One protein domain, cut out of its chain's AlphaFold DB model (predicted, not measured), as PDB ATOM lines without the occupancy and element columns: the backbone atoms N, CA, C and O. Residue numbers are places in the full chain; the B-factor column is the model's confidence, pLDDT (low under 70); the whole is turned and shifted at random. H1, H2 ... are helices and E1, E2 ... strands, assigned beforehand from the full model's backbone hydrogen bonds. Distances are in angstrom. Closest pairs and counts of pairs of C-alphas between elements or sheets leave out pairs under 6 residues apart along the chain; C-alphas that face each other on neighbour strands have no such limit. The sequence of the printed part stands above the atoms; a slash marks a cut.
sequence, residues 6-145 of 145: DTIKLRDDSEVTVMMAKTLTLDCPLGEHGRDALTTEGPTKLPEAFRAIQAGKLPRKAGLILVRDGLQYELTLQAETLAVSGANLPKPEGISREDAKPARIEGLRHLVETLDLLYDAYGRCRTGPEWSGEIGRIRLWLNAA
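Overview. This is residues 6 to 145 of the 145 residues of an uncharacterized protein of Singulisphaera sp. GP187 (UniProt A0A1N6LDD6). A twisted sheet of six strands makes a wall, and one long helix, H2, only grazes it with residues 107 to 122, while H2's first residues reach to one end of the longest axis. At H2's other end H3 turns off to make a corner and comes back to H1, a short helix over the sheet. The printed part has 140 residues, in the order E1 E2 E3 H1 E4 E5 E6 H2 H3, and the class is mixed, helices and strands. The sheet is branched and its neighbour pairs are antiparallel. It is only just compact, close to loose, with a radius of gyration of the C-alphas of 17.2 A, and elongated, spanning 54 by 34 by 25 A.

Arrangement. Begin at E1, residues 6 to 9, which forms a hairpin with E2, residues 15 to 27; N 8 and O 16 are 2.9 A apart. E2 bends by 76 degrees at residue 22 and forms a hairpin with E3, residues 35 to 39, with N 26 and O 36 at 2.9 A. H1, residues 47 to 54, is on the sheet at a height of 9.4 A, over E2, and only just not over E4, residues 58 to 68, on which 2 of its C-alphas fall. On the other side of E2 from E1 and E3 lies E4, with N 19 and O 65 at 2.9 A. E4, E5, residues 71 to 78, and E6, residues 84 to 88, form a meander, each strand the antiparallel neighbour of the one before, as do E1, E2 and E3; look at N 64 and O 75, 2.8 A, and N 76 and O 85, 2.8 A. H2, residues 97 to 127, has its C-alpha of Leu 111 7.4 A from that of Tyr 73 in E5, their closest pair. H3, residues 131 to 144, only just touches H1, with 3 pairs of C-alphas within 8 A, through residue 142 alone; the closest are those of Gln 54 and Leu 142, 6.7 A. Every O i to N i+4 pair is within hydrogen-bond range in H1 and H3, and 25 of 27 in H2.

Along the chain. Find C-alpha 6 at (218.399, 205.845, 211.567), where E1 begins its 10.0 A. E2 covers 30.9 A, E3 13.2 A, H1 10.5 A, E4 27.4 A, E5 22.0 A and E6 10.7 A. From C-alpha 97 at (185.743, 193.068, 209.029) H2 runs 45.4 A; H3 runs 19.7 A to C-alpha 144 at (234.756, 207.234, 203.251).

Size, cuts and confidence. The C-alphas farthest apart, those of Glu 32 and Ser 96, are 54.6 A apart. The printed part has no cut, and no link is long. Its mean pLDDT is 88.9; residues 29, 31 to 34, 41, 43 and 145 are under 70.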
ATOM      1  N   ASP A   6     218.100 204.855 210.538       88.50
ATOM      2  CA  ASP A   6     218.399 205.845 211.567       88.50
ATOM      3  C   ASP A   6     217.109 206.246 212.282       88.50
ATOM      4  O   ASP A   6     216.018 206.161 211.710       88.50
ATOM      5  N   THR A   7     217.226 206.643 213.545       94.25
ATOM      6  CA  THR A   7     216.081 207.046 214.365       94.25
ATOM      7  C   THR A   7     216.079 208.552 214.542       94.25
ATOM      8  O   THR A   7     217.026 209.142 215.056       94.25
ATOM      9  N   ILE A   8     214.991 209.177 214.107       95.31
ATOM     10  CA  ILE A   8     214.807 210.622 214.132       95.31
ATOM     11  C   ILE A   8     213.862 210.960 215.280       95.31
ATOM     12  O   ILE A   8     212.736 210.458 215.334       95.31
ATOM     13  N   LYS A   9     214.311 211.844 216.178       96.38
ATOM     14  CA  LYS A   9     213.446 212.435 217.204       96.38
ATOM     15  C   LYS A   9     212.499 213.451 216.581       96.38
ATOM     16  O   LYS A   9     212.929 214.368 215.875       96.38
ATOM     17  N   LEU A  10     211.217 213.299 216.875       97.00
ATOM     18  CA  LEU A  10     210.150 214.155 216.382       97.00
ATOM     19  C   LEU A  10     209.790 215.226 217.415       97.00
ATOM     20  O   LEU A  10     210.288 215.248 218.540       97.00
ATOM     21  N   ARG A  11     208.987 216.204 216.993       96.00
ATOM     22  CA  ARG A  11     208.641 217.373 217.817       96.00
ATOM     23  C   ARG A  11     207.646 217.060 218.938       96.00
ATOM     24  O   ARG A  11     207.565 217.809 219.902       96.00
ATOM     25  N   ASP A  12     206.889 215.987 218.790       96.62
ATOM     26  CA  ASP A  12     205.941 215.465 219.773       96.62
ATOM     27  C   ASP A  12     206.600 214.498 220.775       96.62
ATOM     28  O   ASP A  12     205.907 213.725 221.428       96.62
ATOM     29  N   ASP A  13     207.935 214.516 220.855       96.19
ATOM     30  CA  ASP A  13     208.777 213.630 221.665       96.19
ATOM     31  C   ASP A  13     208.729 212.140 221.278       96.19
ATOM     32  O   ASP A  13     209.386 211.316 221.922       96.19
ATOM     33  N   SER A  14     208.026 211.787 220.197       96.88
ATOM     34  CA  SER A  14     208.085 210.447 219.617       96.88
ATOM     35  C   SER A  14     209.345 210.253 218.765       96.88
ATOM     36  O   SER A  14     210.082 211.192 218.440       96.88
ATOM     37  N   GLU A  15     209.608 209.004 218.395       97.50
ATOM     38  CA  GLU A  15     210.722 208.629 217.534       97.50
ATOM     39  C   GLU A  15     210.203 207.875 216.312       97.50
ATOM     40  O   GLU A  15     209.284 207.057 216.401       97.50
ATOM     41  N   VAL A  16     210.819 208.138 215.162       97.50
ATOM     42  CA  VAL A  16     210.579 207.377 213.938       97.50
ATOM     43  C   VAL A  16     211.886 206.803 213.423       97.50
ATOM     44  O   VAL A  16     212.856 207.524 213.190       97.50
ATOM     45  N   THR A  17     211.913 205.493 213.215       97.12
ATOM     46  CA  THR A  17     213.014 204.828 212.520       97.12
ATOM     47  C   THR A  17     212.752 204.863 211.020       97.12
ATOM     48  O   THR A  17     211.696 204.432 210.554       97.12
ATOM     49  N   VAL A  18     213.723 205.362 210.257       94.56
ATOM     50  CA  VAL A  18     213.665 205.488 208.799       94.56
ATOM     51  C   VAL A  18     214.720 204.589 208.174       94.56
ATOM     52  O   VAL A  18     215.900 204.680 208.498       94.56
ATOM     53  N   MET A  19     214.300 203.743 207.242       92.88
ATOM     54  CA  MET A  19     215.159 202.806 206.519       92.88
ATOM     55  C   MET A  19     214.977 202.987 205.011       92.88
ATOM     56  O   MET A  19     213.844 203.018 204.531       92.88
ATOM     57  N   MET A  20     216.067 203.064 204.242       87.44
ATOM     58  CA  MET A  20     215.986 203.070 202.773       87.44
ATOM     59  C   MET A  20     215.856 201.642 202.246       87.44
ATOM     60  O   MET A  20     216.753 200.827 202.439       87.44
ATOM     61  N   ALA A  21     214.766 201.350 201.544       85.25
ATOM     62  CA  ALA A  21     214.430 200.000 201.108       85.25
ATOM     63  C   ALA A  21     213.886 199.975 199.678       85.25
ATOM     64  O   ALA A  21     213.325 200.954 199.186       85.25
ATOM     65  N   LYS A  22     213.976 198.806 199.038       80.69
ATOM     66  CA  LYS A  22     213.353 198.432 197.755       80.69
ATOM     67  C   LYS A  22     213.831 199.189 196.523       80.69
ATOM     68  O   LYS A  22     214.169 198.544 195.541       80.69
ATOM     69  N   THR A  23     213.821 200.520 196.518       85.69
ATOM     70  CA  THR A  23     214.127 201.317 195.327       85.69
ATOM     71  C   THR A  23     214.947 202.561 195.642       85.69
ATOM     72  O   THR A  23     214.681 203.275 196.605       85.69
ATOM     73  N   LEU A  24     215.927 202.844 194.788       89.62
ATOM     74  CA  LEU A  24     216.652 204.109 194.743       89.62
ATOM     75  C   LEU A  24     216.853 204.490 193.277       89.62
ATOM     76  O   LEU A  24     217.450 203.741 192.510       89.62
ATOM     77  N   THR A  25     216.332 205.645 192.872       89.62
ATOM     78  CA  THR A  25     216.594 206.223 191.547       89.62
ATOM     79  C   THR A  25     217.553 207.391 191.693       89.62
ATOM     80  O   THR A  25     217.270 208.318 192.455       89.62
ATOM     81  N   LEU A  26     218.643 207.357 190.934       88.00
ATOM     82  CA  LEU A  26     219.657 208.400 190.855       88.00
ATOM     83  C   LEU A  26     219.643 208.994 189.446       88.00
ATOM     84  O   LEU A  26     219.542 208.260 188.463       88.00
ATOM     85  N   ASP A  27     219.740 210.313 189.333       86.75
ATOM     86  CA  ASP A  27     219.759 210.988 188.033       86.75
ATOM     87  C   ASP A  27     220.705 212.185 188.042       86.75
ATOM     88  O   ASP A  27     220.856 212.867 189.060       86.75
ATOM     89  N   CYS A  28     221.350 212.436 186.904       78.88
ATOM     90  CA  CYS A  28     222.235 213.580 186.743       78.88
ATOM     91  C   CYS A  28     221.394 214.838 186.474       78.88
ATOM     92  O   CYS A  28     220.714 214.895 185.449       78.88
ATOM     93  N   PRO A  29     221.454 215.876 187.326       69.69
ATOM     94  CA  PRO A  29     220.664 217.091 187.121       69.69
ATOM     95  C   PRO A  29     221.028 217.834 185.825       69.69
ATOM     96  O   PRO A  29     220.200 218.566 185.295       69.69
ATOM     97  N   LEU A  30     222.239 217.620 185.302       70.19
ATOM     98  CA  LEU A  30     222.721 218.205 184.049       70.19
ATOM     99  C   LEU A  30     222.386 217.350 182.812       70.19
ATOM    100  O   LEU A  30     222.690 217.748 181.696       70.19
ATOM    101  N   GLY A  31     221.776 216.170 182.988       64.88
ATOM    102  CA  GLY A  31     221.413 215.263 181.891       64.88
ATOM    103  C   GLY A  31     222.590 214.543 181.220       64.88
ATOM    104  O   GLY A  31     222.378 213.739 180.318       64.88
ATOM    105  N   GLU A  32     223.822 214.785 181.669       62.06
ATOM    106  CA  GLU A  32     225.041 214.299 181.009       62.06
ATOM    107  C   GLU A  32     225.338 212.814 181.274       62.06
ATOM    108  O   GLU A  32     225.887 212.130 180.416       62.06
ATOM    109  N   HIS A  33     224.956 212.290 182.446       59.62
ATOM    110  CA  HIS A  33     225.393 210.964 182.919       59.62
ATOM    111  C   HIS A  33     224.259 209.926 183.041       59.62
ATOM    112  O   HIS A  33     224.472 208.831 183.567       59.62
ATOM    113  N   GLY A  34     223.056 210.248 182.550       68.44
ATOM    114  CA  GLY A  34     221.896 209.347 182.521       68.44
ATOM    115  C   GLY A  34     221.311 208.970 183.894       68.44
ATOM    116  O   GLY A  34     221.781 209.405 184.948       68.44
ATOM    117  N   ARG A  35     220.278 208.118 183.863       78.69
ATOM    118  CA  ARG A  35     219.479 207.684 185.020       78.69
ATOM    119  C   ARG A  35     219.843 206.264 185.453       78.69
ATOM    120  O   ARG A  35     219.759 205.350 184.639       78.69
ATOM    121  N   ASP A  36     220.117 206.077 186.742       78.12
ATOM    122  CA  ASP A  36     220.247 204.753 187.362       78.12
ATOM    123  C   ASP A  36     219.011 204.447 188.211       78.12
ATOM    124  O   ASP A  36     218.526 205.289 188.971       78.12
ATOM    125  N   ALA A  37     218.489 203.230 188.093       79.12
ATOM    126  CA  ALA A  37     217.383 202.745 188.908       79.12
ATOM    127  C   ALA A  37     217.789 201.430 189.572       79.12
ATOM    128  O   ALA A  37     217.923 200.399 188.917       79.12
ATOM    129  N   LEU A  38     217.978 201.478 190.886       80.88
ATOM    130  CA  LEU A  38     218.363 200.337 191.700       80.88
ATOM    131  C   LEU A  38     217.122 199.778 192.384       80.88
ATOM    132  O   LEU A  38     216.365 200.527 193.005       80.88
ATOM    133  N   THR A  39     216.918 198.466 192.262       74.69
ATOM    134  CA  THR A  39     215.826 197.751 192.932       74.69
ATOM    135  C   THR A  39     216.401 196.579 193.717       74.69
ATOM    136  O   THR A  39     216.767 195.559 193.140       74.69
ATOM    137  N   THR A  40     216.553 196.756 195.024       72.50
ATOM    138  CA  THR A  40     217.106 195.762 195.956       72.50
ATOM    139  C   THR A  40     216.666 196.104 197.382       72.50
ATOM    140  O   THR A  40     216.252 197.232 197.646       72.50
ATOM    141  N   GLU A  41     216.766 195.153 198.308       63.00
ATOM    142  CA  GLU A  41     216.385 195.336 199.716       63.00
ATOM    143  C   GLU A  41     217.224 196.411 200.427       63.00
ATOM    144  O   GLU A  41     216.705 197.113 201.284       63.00
ATOM    145  N   GLY A  42     218.487 196.614 200.031       71.75
ATOM    146  CA  GLY A  42     219.371 197.642 200.600       71.75
ATOM    147  C   GLY A  42     220.107 198.433 199.517       71.75
ATOM    148  O   GLY A  42     221.302 198.208 199.320       71.75
ATOM    149  N   PRO A  43     219.433 199.339 198.784       68.12
ATOM    150  CA  PRO A  43     220.009 199.976 197.598       68.12
ATOM    151  C   PRO A  43     221.163 200.922 197.929       68.12
ATOM    152  O   PRO A  43     222.026 201.149 197.090       68.12
ATOM    153  N   THR A  44     221.224 201.421 199.161       70.00
ATOM    154  CA  THR A  44     222.299 202.282 199.668       70.00
ATOM    155  C   THR A  44     223.613 201.548 199.925       70.00
ATOM    156  O   THR A  44     224.640 202.202 200.076       70.00
ATOM    157  N   LYS A  45     223.606 200.207 199.961       72.00
ATOM    158  CA  LYS A  45     224.806 199.379 200.185       72.00
ATOM    159  C   LYS A  45     225.481 198.929 198.890       72.00
ATOM    160  O   LYS A  45     226.532 198.297 198.942       72.00
ATOM    161  N   LEU A  46     224.873 199.211 197.738       75.56
ATOM    162  CA  LEU A  46     225.440 198.839 196.449       75.56
ATOM    163  C   LEU A  46     226.606 199.777 196.097       75.56
ATOM    164  O   LEU A  46     226.401 200.995 196.070       75.56
ATOM    165  N   PRO A  47     227.803 199.249 195.773       78.88
ATOM    166  CA  PRO A  47     228.918 200.063 195.285       78.88
ATOM    167  C   PRO A  47     228.530 200.935 194.084       78.88
ATOM    168  O   PRO A  47     229.029 202.046 193.926       78.88
ATOM    169  N   GLU A  48     227.609 200.455 193.247       80.56
ATOM    170  CA  GLU A  48     227.066 201.176 192.097       80.56
ATOM    171  C   GLU A  48     226.276 202.420 192.515       80.56
ATOM    172  O   GLU A  48     226.440 203.473 191.900       80.56
ATOM    173  N   ALA A  49     225.470 202.329 193.580       80.75
ATOM    174  CA  ALA A  49     224.744 203.478 194.124       80.75
ATOM    175  C   ALA A  49     225.714 204.564 194.580       80.75
ATOM    176  O   ALA A  49     225.518 205.747 194.313       80.75
ATOM    177  N   PHE A  50     226.787 204.141 195.242       82.25
ATOM    178  CA  PHE A  50     227.768 205.050 195.798       82.25
ATOM    179  C   PHE A  50     228.594 205.743 194.708       82.25
ATOM    180  O   PHE A  50     228.684 206.970 194.685       82.25
ATOM    181  N   ARG A  51     229.094 204.975 193.731       84.44
ATOM    182  CA  ARG A  51     229.804 205.513 192.558       84.44
ATOM    183  C   ARG A  51     228.947 206.493 191.764       84.44
ATOM    184  O   ARG A  51     229.451 207.519 191.319       84.44
ATOM    185  N   ALA A  52     227.658 206.201 191.602       83.75
ATOM    186  CA  ALA A  52     226.725 207.096 190.929       83.75
ATOM    187  C   ALA A  52     226.589 208.444 191.659       83.75
ATOM    188  O   ALA A  52     226.614 209.491 191.010       83.75
ATOM    189  N   ILE A  53     226.506 208.438 192.994       86.44
ATOM    190  CA  ILE A  53     226.449 209.677 193.783       86.44
ATOM    191  C   ILE A  53     227.786 210.433 193.722       86.44
ATOM    192  O   ILE A  53     227.786 211.647 193.523       86.44
ATOM    193  N   GLN A  54     228.925 209.735 193.807       85.75
ATOM    194  CA  GLN A  54     230.255 210.340 193.632       85.75
ATOM    195  C   GLN A  54     230.438 210.971 192.241       85.75
ATOM    196  O   GLN A  54     231.091 212.004 192.116       85.75
ATOM    197  N   ALA A  55     229.813 210.401 191.207       84.88
ATOM    198  CA  ALA A  55     229.777 210.956 189.853       84.88
ATOM    199  C   ALA A  55     228.801 212.143 189.691       84.88
ATOM    200  O   ALA A  55     228.600 212.632 188.582       84.88
ATOM    201  N   GLY A  56     228.172 212.608 190.776       84.19
ATOM    202  CA  GLY A  56     227.285 213.771 190.774       84.19
ATOM    203  C   GLY A  56     225.821 213.467 190.449       84.19
ATOM    204  O   GLY A  56     225.048 214.404 190.226       84.19
ATOM    205  N   LYS A  57     225.398 212.193 190.426       88.94
ATOM    206  CA  LYS A  57     223.966 211.858 190.351       88.94
ATOM    207  C   LYS A  57     223.299 212.097 191.702       88.94
ATOM    208  O   LYS A  57     223.857 211.801 192.755       88.94
ATOM    209  N   LEU A  58     222.075 212.608 191.671       89.06
ATOM    210  CA  LEU A  58     221.306 212.926 192.870       89.06
ATOM    211  C   LEU A  58     220.144 211.939 193.047       89.06
ATOM    212  O   LEU A  58     219.521 211.560 192.050       89.06
ATOM    213  N   PRO A  59     219.803 211.546 194.289       89.94
ATOM    214  CA  PRO A  59     218.575 210.813 194.571       89.94
ATOM    215  C   PRO A  59     217.340 211.577 194.094       89.94
ATOM    216  O   PRO A  59     217.112 212.717 194.487       89.94
ATOM    217  N   ARG A  60     216.535 210.928 193.251       92.06
ATOM    218  CA  ARG A  60     215.258 211.456 192.736       92.06
ATOM    219  C   ARG A  60     214.054 210.749 193.349       92.06
ATOM    220  O   ARG A  60     212.994 211.338 193.524       92.06
ATOM    221  N   LYS A  61     214.205 209.462 193.668       92.88
ATOM    222  CA  LYS A  61     213.143 208.616 194.227       92.88
ATOM    223  C   LYS A  61     213.749 207.599 195.184       92.88
ATOM    224  O   LYS A  61     214.718 206.938 194.811       92.88
ATOM    225  N   ALA A  62     213.166 207.448 196.368       93.00
ATOM    226  CA  ALA A  62     213.621 206.502 197.382       93.00
ATOM    227  C   ALA A  62     212.445 205.746 198.001       93.00
ATOM    228  O   ALA A  62     211.479 206.357 198.457       93.00
ATOM    229  N   GLY A  63     212.532 204.419 198.020       94.31
ATOM    230  CA  GLY A  63     211.659 203.589 198.835       94.31
ATOM    231  C   GLY A  63     212.103 203.661 200.290       94.31
ATOM    232  O   GLY A  63     213.297 203.632 200.590       94.31
ATOM    233  N   LEU A  64     211.137 203.797 201.186       94.50
ATOM    234  CA  LEU A  64     211.345 203.985 202.610       94.50
ATOM    235  C   LEU A  64     210.484 202.995 203.388       94.50
ATOM    236  O   LEU A  64     209.332 202.744 203.027       94.50
ATOM    237  N   ILE A  65     211.044 202.484 204.477       95.62
ATOM    238  CA  ILE A  65     210.293 201.862 205.561       95.62
ATOM    239  C   ILE A  65     210.355 202.824 206.746       95.62
ATOM    240  O   ILE A  65     211.442 203.249 207.139       95.62
ATOM    241  N   LEU A  66     209.191 203.178 207.283       96.50
ATOM    242  CA  LEU A  66     209.043 204.019 208.466       96.50
ATOM    243  C   LEU A  66     208.484 203.173 209.604       96.50
ATOM    244  O   LEU A  66     207.529 202.429 209.386       96.50
ATOM    245  N   VAL A  67     209.041 203.307 210.803       96.69
ATOM    246  CA  VAL A  67     208.517 202.666 212.013       96.69
ATOM    247  C   VAL A  67     208.330 203.722 213.096       96.69
ATOM    248  O   VAL A  67     209.312 204.319 213.525       96.69
ATOM    249  N   ARG A  68     207.085 203.950 213.529       96.50
ATOM    250  CA  ARG A  68     206.721 204.856 214.637       96.50
ATOM    251  C   ARG A  68     205.602 204.215 215.452       96.50
ATOM    252  O   ARG A  68     204.683 203.644 214.872       96.50
ATOM    253  N   ASP A  69     205.702 204.269 216.777       95.25
ATOM    254  CA  ASP A  69     204.729 203.682 217.717       95.25
ATOM    255  C   ASP A  69     204.412 202.196 217.450       95.25
ATOM    256  O   ASP A  69     203.286 201.729 217.612       95.25
ATOM    257  N   GLY A  70     205.410 201.435 216.989       92.19
ATOM    258  CA  GLY A  70     205.253 200.018 216.640       92.19
ATOM    259  C   GLY A  70     204.516 199.753 215.319       92.19
ATOM    260  O   GLY A  70     204.351 198.593 214.944       92.19
ATOM    261  N   LEU A  71     204.108 200.794 214.588       94.31
ATOM    262  CA  LEU A  71     203.497 200.683 213.266       94.31
ATOM    263  C   LEU A  71     204.553 200.846 212.175       94.31
ATOM    264  O   LEU A  71     205.313 201.813 212.171       94.31
ATOM    265  N   GLN A  72     204.575 199.898 211.235       95.44
ATOM    266  CA  GLN A  72     205.483 199.907 210.093       95.44
ATOM    267  C   GLN A  72     204.753 200.298 208.805       95.44
ATOM    268  O   GLN A  72     203.815 199.628 208.372       95.44
ATOM    269  N   TYR A  73     205.257 201.332 208.145       96.00
ATOM    270  CA  TYR A  73     204.793 201.803 206.848       96.00
ATOM    271  C   TYR A  73     205.860 201.557 205.796       96.00
ATOM    272  O   TYR A  73     207.047 201.734 206.056       96.00
ATOM    273  N   GLU A  74     205.445 201.215 204.584       95.69
ATOM    274  CA  GLU A  74     206.346 201.221 203.433       95.69
ATOM    275  C   GLU A  74     205.823 202.206 202.406       95.69
ATOM    276  O   GLU A  74     204.640 202.187 202.078       95.69
ATOM    277  N   LEU A  75     206.679 203.062 201.869       95.88
ATOM    278  CA  LEU A  75     206.272 204.045 200.875       95.88
ATOM    279  C   LEU A  75     207.423 204.390 199.950       95.88
ATOM    280  O   LEU A  75     208.559 203.982 200.156       95.88
ATOM    281  N   THR A  76     207.138 205.159 198.909       95.56
ATOM    282  CA  THR A  76     208.174 205.768 198.084       95.56
ATOM    283  C   THR A  76     208.037 207.279 198.068       95.56
ATOM    284  O   THR A  76     206.965 207.793 197.753       95.56
ATOM    285  N   LEU A  77     209.138 207.975 198.341       95.38
ATOM    286  CA  LEU A  77     209.241 209.428 198.352       95.38
ATOM    287  C   LEU A  77     209.944 209.937 197.085       95.38
ATOM    288  O   LEU A  77     210.962 209.378 196.667       95.38
ATOM    289  N   GLN A  78     209.403 210.995 196.479       94.19
ATOM    290  CA  GLN A  78     210.035 211.739 195.381       94.19
ATOM    291  C   GLN A  78     210.783 212.957 195.928       94.19
ATOM    292  O   GLN A  78     210.238 213.688 196.748       94.19
ATOM    293  N   ALA A  79     212.016 213.188 195.489       89.69
ATOM    294  CA  ALA A  79     212.900 214.175 196.109       89.69
ATOM    295  C   ALA A  79     212.482 215.636 195.855       89.69
ATOM    296  O   ALA A  79     212.698 216.490 196.706       89.69
ATOM    297  N   GLU A  80     211.885 215.941 194.701       87.06
ATOM    298  CA  GLU A  80     211.580 217.316 194.268       87.06
ATOM    299  C   GLU A  80     210.302 217.849 194.893       87.06
ATOM    300  O   GLU A  80     210.188 219.035 195.184       87.06
ATOM    301  N   THR A  81     209.317 216.968 195.032       90.69
ATOM    302  CA  THR A  81     207.963 217.319 195.463       90.69
ATOM    303  C   THR A  81     207.653 216.810 196.858       90.69
ATOM    304  O   THR A  81     206.620 217.175 197.411       90.69
ATOM    305  N   LEU A  82     208.499 215.924 197.398       90.69
ATOM    306  CA  LEU A  82     208.205 215.117 198.583       90.69
ATOM    307  C   LEU A  82     206.893 214.333 198.448       90.69
ATOM    308  O   LEU A  82     206.284 213.930 199.436       90.69
ATOM    309  N   ALA A  83     206.464 214.075 197.208       93.94
ATOM    310  CA  ALA A  83     205.268 213.304 196.946       93.94
ATOM    311  C   ALA A  83     205.475 211.856 197.388       93.94
ATOM    312  O   ALA A  83     206.426 211.180 196.976       93.94
ATOM    313  N   VAL A  84     204.529 211.373 198.188       95.25
ATOM    314  CA  VAL A  84     204.450 209.979 198.605       95.25
ATOM    315  C   VAL A  84     203.696 209.173 197.551       95.25
ATOM    316  O   VAL A  84     202.645 209.573 197.054       95.25
ATOM    317  N   SER A  85     204.231 208.007 197.208       93.31
ATOM    318  CA  SER A  85     203.627 207.061 196.269       93.31
ATOM    319  C   SER A  85     203.714 205.638 196.812       93.31
ATOM    320  O   SER A  85     204.680 205.285 197.486       93.31
ATOM    321  N   GLY A  86     202.695 204.819 196.529       90.38
ATOM    322  CA  GLY A  86     202.682 203.401 196.909       90.38
ATOM    323  C   GLY A  86     202.738 203.140 198.417       90.38
ATOM    324  O   GLY A  86     203.381 202.180 198.823       90.38
ATOM    325  N   ALA A  87     202.117 203.997 199.235       95.00
ATOM    326  CA  ALA A  87     202.099 203.827 200.685       95.00
ATOM    327  C   ALA A  87     201.300 202.575 201.096       95.00
ATOM    328  O   ALA A  87     200.078 202.511 200.930       95.00
ATOM    329  N   ASN A  88     202.000 201.592 201.651       94.88
ATOM    330  CA  ASN A  88     201.453 200.395 202.266       94.88
ATOM    331  C   ASN A  88     201.285 200.636 203.767       94.88
ATOM    332  O   ASN A  88     202.255 200.897 204.479       94.88
ATOM    333  N   LEU A  89     200.040 200.532 204.229       93.62
ATOM    334  CA  LEU A  89     199.687 200.627 205.643       93.62
ATOM    335  C   LEU A  89     199.773 199.244 206.314       93.62
ATOM    336  O   LEU A  89     199.523 198.238 205.634       93.62
ATOM    337  N   PRO A  90     200.040 199.184 207.633       90.69
ATOM    338  CA  PRO A  90     199.905 197.966 208.419       90.69
ATOM    339  C   PRO A  90     198.552 197.297 208.179       90.69
ATOM    340  O   PRO A  90     197.508 197.957 208.116       90.69
ATOM    341  N   LYS A  91     198.557 195.972 208.037       87.38
ATOM    342  CA  LYS A  91     197.309 195.220 207.938       87.38
ATOM    343  C   LYS A  91     196.686 195.135 209.334       87.38
ATOM    344  O   LYS A  91     197.385 194.740 210.262       87.38
ATOM    345  N   PRO A  92     195.399 195.470 209.499       85.25
ATOM    346  CA  PRO A  92     194.714 195.216 210.754       85.25
ATOM    347  C   PRO A  92     194.569 193.702 210.952       85.25
ATOM    348  O   PRO A  92     193.834 193.043 210.215       85.25
ATOM    349  N   GLU A  93     195.291 193.148 211.923       85.81
ATOM    350  CA  GLU A  93     195.229 191.732 212.291       85.81
ATOM    351  C   GLU A  93     194.391 191.541 213.559       85.81
ATOM    352  O   GLU A  93     194.350 192.405 214.430       85.81
ATOM    353  N   GLY A  94     193.691 190.407 213.660       86.19
ATOM    354  CA  GLY A  94     192.941 190.049 214.871       86.19
ATOM    355  C   GLY A  94     191.652 190.840 215.125       86.19
ATOM    356  O   GLY A  94     191.073 190.691 216.196       86.19
ATOM    357  N   ILE A  95     191.177 191.642 214.164       90.50
ATOM    358  CA  ILE A  95     189.935 192.423 214.293       90.50
ATOM    359  C   ILE A  95     188.872 192.019 213.269       90.50
ATOM    360  O   ILE A  95     189.161 191.389 212.247       90.50
ATOM    361  N   SER A  96     187.616 192.374 213.550       91.81
ATOM    362  CA  SER A  96     186.493 192.066 212.668       91.81
ATOM    363  C   SER A  96     186.592 192.819 211.333       91.81
ATOM    364  O   SER A  96     187.286 193.828 211.194       91.81
ATOM    365  N   ARG A  97     185.844 192.360 210.319       85.44
ATOM    366  CA  ARG A  97     185.743 193.068 209.029       85.44
ATOM    367  C   ARG A  97     185.151 194.475 209.181       85.44
ATOM    368  O   ARG A  97     185.467 195.350 208.375       85.44
ATOM    369  N   GLU A  98     184.279 194.668 210.165       89.94
ATOM    370  CA  GLU A  98     183.646 195.956 210.451       89.94
ATOM    371  C   GLU A  98     184.673 196.937 211.030       89.94
ATOM    372  O   GLU A  98     184.766 198.064 210.545       89.94
ATOM    373  N   ASP A  99     185.542 196.462 211.926       92.25
ATOM    374  CA  ASP A  99     186.598 197.259 212.568       92.25
ATOM    375  C   ASP A  99     187.817 197.502 211.658       92.25
ATOM    376  O   ASP A  99     188.536 198.492 211.810       92.25
ATOM    377  N   ALA A 100     188.032 196.645 210.653       91.88
ATOM    378  CA  ALA A 100     189.139 196.769 209.700       91.88
ATOM    379  C   ALA A 100     189.127 198.085 208.906       91.88
ATOM    380  O   ALA A 100     190.186 198.615 208.563       91.88
ATOM    381  N   LYS A 101     187.941 198.626 208.594       90.81
ATOM    382  CA  LYS A 101     187.820 199.890 207.848       90.81
ATOM    383  C   LYS A 101     188.218 201.101 208.709       90.81
ATOM    384  O   LYS A 101     189.100 201.835 208.257       90.81
ATOM    385  N   PRO A 102     187.648 201.313 209.914       93.69
ATOM    386  CA  PRO A 102     188.124 202.337 210.845       93.69
ATOM    387  C   PRO A 102     189.621 202.237 211.142       93.69
ATOM    388  O   PRO A 102     190.320 203.238 211.023       93.69
ATOM    389  N   ALA A 103     190.139 201.034 211.420       92.81
ATOM    390  CA  ALA A 103     191.559 200.834 211.719       92.81
ATOM    391  C   ALA A 103     192.472 201.285 210.567       92.81
ATOM    392  O   ALA A 103     193.512 201.900 210.787       92.81
ATOM    393  N   ARG A 104     192.063 201.043 209.316       91.75
ATOM    394  CA  ARG A 104     192.808 201.514 208.142       91.75
ATOM    395  C   ARG A 104     192.794 203.039 208.004       91.75
ATOM    396  O   ARG A 104     193.790 203.606 207.563       91.75
ATOM    397  N   ILE A 105     191.678 203.692 208.333       94.00
ATOM    398  CA  ILE A 105     191.585 205.161 208.328       94.00
ATOM    399  C   ILE A 105     192.513 205.735 209.398       94.00
ATOM    400  O   ILE A 105     193.221 206.697 209.118       94.00
ATOM    401  N   GLU A 106     192.554 205.117 210.576       94.75
ATOM    402  CA  GLU A 106     193.439 205.546 211.655       94.75
ATOM    403  C   GLU A 106     194.914 205.370 211.287       94.75
ATOM    404  O   GLU A 106     195.689 206.315 211.396       94.75
ATOM    405  N   GLY A 107     195.288 204.226 210.707       95.06
ATOM    406  CA  GLY A 107     196.644 204.024 210.189       95.06
ATOM    407  C   GLY A 107     197.034 205.041 209.108       95.06
ATOM    408  O   GLY A 107     198.187 205.455 209.036       95.06
ATOM    409  N   LEU A 108     196.083 205.495 208.281       95.75
ATOM    410  CA  LEU A 108     196.343 206.566 207.317       95.75
ATOM    411  C   LEU A 108     196.558 207.920 208.008       95.75
ATOM    412  O   LEU A 108     197.456 208.655 207.610       95.75
ATOM    413  N   ARG A 109     195.753 208.257 209.026       97.12
ATOM    414  CA  ARG A 109     195.923 209.495 209.806       97.12
ATOM    415  C   ARG A 109     197.273 209.519 210.515       97.12
ATOM    416  O   ARG A 109     197.982 210.513 210.401       97.12
ATOM    417  N   HIS A 110     197.649 208.410 211.152       97.44
ATOM    418  CA  HIS A 110     198.945 208.258 211.818       97.44
ATOM    419  C   HIS A 110     200.114 208.367 210.835       97.44
ATOM    420  O   HIS A 110     201.095 209.050 211.124       97.44
ATOM    421  N   LEU A 111     200.001 207.788 209.633       97.44
ATOM    422  CA  LEU A 111     201.013 207.975 208.591       97.44
ATOM    423  C   LEU A 111     201.140 209.445 208.165       97.44
ATOM    424  O   LEU A 111     202.257 209.936 208.032       97.44
ATOM    425  N   VAL A 112     200.024 210.145 207.935       97.31
ATOM    426  CA  VAL A 112     200.049 211.567 207.545       97.31
ATOM    427  C   VAL A 112     200.717 212.409 208.629       97.31
ATOM    428  O   VAL A 112     201.630 213.167 208.321       97.31
ATOM    429  N   GLU A 113     200.352 212.202 209.893       98.00
ATOM    430  CA  GLU A 113     201.001 212.872 211.023       98.00
ATOM    431  C   GLU A 113     202.505 212.556 211.087       98.00
ATOM    432  O   GLU A 113     203.329 213.456 211.243       98.00
ATOM    433  N   THR A 114     202.885 211.289 210.898       97.88
ATOM    434  CA  THR A 114     204.295 210.867 210.872       97.88
ATOM    435  C   THR A 114     205.076 211.595 209.771       97.88
ATOM    436  O   THR A 114     206.216 212.005 209.988       97.88
ATOM    437  N   LEU A 115     204.471 211.782 208.593       97.06
ATOM    438  CA  LEU A 115     205.079 212.516 207.481       97.06
ATOM    439  C   LEU A 115     205.206 214.014 207.778       97.06
ATOM    440  O   LEU A 115     206.256 214.587 207.488       97.06
ATOM    441  N   ASP A 116     204.190 214.631 208.384       97.56
ATOM    442  CA  ASP A 116     204.228 216.042 208.783       97.56
ATOM    443  C   ASP A 116     205.334 216.296 209.821       97.56
ATOM    444  O   ASP A 116     206.112 217.244 209.694       97.56
ATOM    445  N   LEU A 117     205.470 215.407 210.812       97.88
ATOM    446  CA  LEU A 117     206.521 215.480 211.831       97.88
ATOM    447  C   LEU A 117     207.921 215.256 211.241       97.88
ATOM    448  O   LEU A 117     208.866 215.960 211.606       97.88
ATOM    449  N   LEU A 118     208.070 214.310 210.308       96.25
ATOM    450  CA  LEU A 118     209.319 214.105 209.569       96.25
ATOM    451  C   LEU A 118     209.689 215.331 208.731       96.25
ATOM    452  O   LEU A 118     210.861 215.709 208.670       96.25
ATOM    453  N   TYR A 119     208.703 215.967 208.098       95.31
ATOM    454  CA  TYR A 119     208.920 217.177 207.317       95.31
ATOM    455  C   TYR A 119     209.310 218.370 208.202       95.31
ATOM    456  O   TYR A 119     210.227 219.109 207.843       95.31
ATOM    457  N   ASP A 120     208.701 218.521 209.384       96.50
ATOM    458  CA  ASP A 120     209.125 219.501 210.396       96.50
ATOM    459  C   ASP A 120     210.579 219.261 210.833       96.50
ATOM    460  O   ASP A 120     211.385 220.195 210.826       96.50
ATOM    461  N   ALA A 121     210.946 218.013 211.151       95.50
ATOM    462  CA  ALA A 121     212.313 217.656 211.532       95.50
ATOM    463  C   ALA A 121     213.320 217.975 210.411       95.50
ATOM    464  O   ALA A 121     214.360 218.594 210.663       95.50
ATOM    465  N   TYR A 122     212.987 217.628 209.163       93.88
ATOM    466  CA  TYR A 122     213.783 217.991 207.991       93.88
ATOM    467  C   TYR A 122     213.924 219.508 207.850       93.88
ATOM    468  O   TYR A 122     215.039 220.000 207.686       93.88
ATOM    469  N   GLY A 123     212.819 220.254 207.934       94.75
ATOM    470  CA  GLY A 123     212.809 221.710 207.811       94.75
ATOM    471  C   GLY A 123     213.709 222.371 208.852       94.75
ATOM    472  O   GLY A 123     214.602 223.137 208.491       94.75
ATOM    473  N   ARG A 124     213.549 221.996 210.130       95.06
ATOM    474  CA  ARG A 124     214.375 222.498 211.241       95.06
ATOM    475  C   ARG A 124     215.860 222.243 211.022       95.06
ATOM    476  O   ARG A 124     216.657 223.156 211.218       95.06
ATOM    477  N   CYS A 125     216.228 221.042 210.584       94.31
ATOM    478  CA  CYS A 125     217.615 220.713 210.271       94.31
ATOM    479  C   CYS A 125     218.127 221.522 209.067       94.31
ATOM    480  O   CYS A 125     219.151 222.196 209.154       94.31
ATOM    481  N   ARG A 126     217.385 221.517 207.953       94.25
ATOM    482  CA  ARG A 126     217.798 222.086 206.662       94.25
ATOM    483  C   ARG A 126     217.959 223.604 206.679       94.25
ATOM    484  O   ARG A 126     218.792 224.120 205.925       94.25
ATOM    485  N   THR A 127     217.151 224.304 207.475       96.12
ATOM    486  CA  THR A 127     217.203 225.767 207.639       96.12
ATOM    487  C   THR A 127     217.864 226.198 208.947       96.12
ATOM    488  O   THR A 127     218.014 227.394 209.185       96.12
ATOM    489  N   GLY A 128     218.221 225.249 209.812       95.25
ATOM    490  CA  GLY A 128     218.839 225.501 211.106       95.25
ATOM    491  C   GLY A 128     220.367 225.593 211.049       95.25
ATOM    492  O   GLY A 128     220.987 225.324 210.016       95.25
ATOM    493  N   PRO A 129     221.007 225.945 212.178       94.50
ATOM    494  CA  PRO A 129     222.466 226.032 212.274       94.50
ATOM    495  C   PRO A 129     223.163 224.667 212.097       94.50
ATOM    496  O   PRO A 129     224.303 224.609 211.627       94.50
ATOM    497  N   GLU A 130     222.463 223.573 212.419       91.44
ATOM    498  CA  GLU A 130     222.960 222.191 212.322       91.44
ATOM    499  C   GLU A 130     223.263 221.756 210.881       91.44
ATOM    500  O   GLU A 130     224.123 220.903 210.667       91.44
ATOM    501  N   TRP A 131     222.646 222.393 209.877       95.31
ATOM    502  CA  TRP A 131     222.815 222.030 208.466       95.31
ATOM    503  C   TRP A 131     224.279 221.999 208.009       95.31
ATOM    504  O   TRP A 131     224.679 221.164 207.197       95.31
ATOM    505  N   SER A 132     225.096 222.916 208.526       94.06
ATOM    506  CA  SER A 132     226.526 222.964 208.208       94.06
ATOM    507  C   SER A 132     227.259 221.690 208.651       94.06
ATOM    508  O   SER A 132     228.087 221.162 207.902       94.06
ATOM    509  N   GLY A 133     226.897 221.161 209.823       94.56
ATOM    510  CA  GLY A 133     227.376 219.885 210.343       94.56
ATOM    511  C   GLY A 133     226.895 218.714 209.492       94.56
ATOM    512  O   GLY A 133     227.710 217.879 209.102       94.56
ATOM    513  N   GLU A 134     225.617 218.703 209.109       92.94
ATOM    514  CA  GLU A 134     225.047 217.670 208.231       92.94
ATOM    515  C   GLU A 134     225.747 217.583 206.884       92.94
ATOM    516  O   GLU A 134     226.122 216.500 206.444       92.94
ATOM    517  N   ILE A 135     226.000 218.725 206.242       93.19
ATOM    518  CA  ILE A 135     226.774 218.766 204.999       93.19
ATOM    519  C   ILE A 135     228.178 218.188 205.206       93.19
ATOM    520  O   ILE A 135     228.679 217.474 204.336       93.19
ATOM    521  N   GLY A 136     228.810 218.469 206.348       93.06
ATOM    522  CA  GLY A 136     230.080 217.854 206.730       93.06
ATOM    523  C   GLY A 136     229.980 216.330 206.816       93.06
ATOM    524  O   GLY A 136     230.788 215.635 206.199       93.06
ATOM    525  N   ARG A 137     228.955 215.810 207.509       90.75
ATOM    526  CA  ARG A 137     228.684 214.366 207.636       90.75
ATOM    527  C   ARG A 137     228.442 213.706 206.279       90.75
ATOM    528  O   ARG A 137     229.041 212.674 205.999       90.75
ATOM    529  N   ILE A 138     227.646 214.333 205.410       89.06
ATOM    530  CA  ILE A 138     227.367 213.844 204.050       89.06
ATOM    531  C   ILE A 138     228.655 213.787 203.219       89.06
ATOM    532  O   ILE A 138     228.922 212.782 202.568       89.06
ATOM    533  N   ARG A 139     229.488 214.834 203.253       89.50
ATOM    534  CA  ARG A 139     230.771 214.859 202.525       89.50
ATOM    535  C   ARG A 139     231.745 213.801 203.029       89.50
ATOM    536  O   ARG A 139     232.410 213.160 202.225       89.50
ATOM    537  N   LEU A 140     231.835 213.628 204.348       89.06
ATOM    538  CA  LEU A 140     232.656 212.582 204.955       89.06
ATOM    539  C   LEU A 140     232.178 211.201 204.515       89.06
ATOM    540  O   LEU A 140     232.993 210.403 204.068       89.06
ATOM    541  N   TRP A 141     230.868 210.955 204.570       85.94
ATOM    542  CA  TRP A 141     230.269 209.710 204.101       85.94
ATOM    543  C   TRP A 141     230.607 209.433 202.634       85.94
ATOM    544  O   TRP A 141     231.057 208.334 202.336       85.94
ATOM    545  N   LEU A 142     230.501 210.432 201.748       83.50
ATOM    546  CA  LEU A 142     230.828 210.310 200.318       83.50
ATOM    547  C   LEU A 142     232.305 210.012 200.016       83.50
ATOM    548  O   LEU A 142     232.609 209.452 198.965       83.50
ATOM    549  N   ASN A 143     233.211 210.395 200.914       83.38
ATOM    550  CA  ASN A 143     234.649 210.174 200.757       83.38
ATOM    551  C   ASN A 143     235.150 208.911 201.478       83.38
ATOM    552  O   ASN A 143     236.280 208.493 201.240       83.38
ATOM    553  N   ALA A 144     234.362 208.361 202.406       73.19
ATOM    554  CA  ALA A 144     234.756 207.234 203.251       73.19
ATOM    555  C   ALA A 144     234.393 205.858 202.671       73.19
ATOM    556  O   ALA A 144     234.879 204.854 203.194       73.19
ATOM    557  N   ALA A 145     233.545 205.803 201.642       57.88
ATOM    558  CA  ALA A 145     233.218 204.573 200.916       57.88
ATOM    559  C   ALA A 145     233.933 204.501 199.557       57.88
ATOM    560  O   ALA A 145     234.082 203.363 199.061       57.88
TER     561      ALA A 145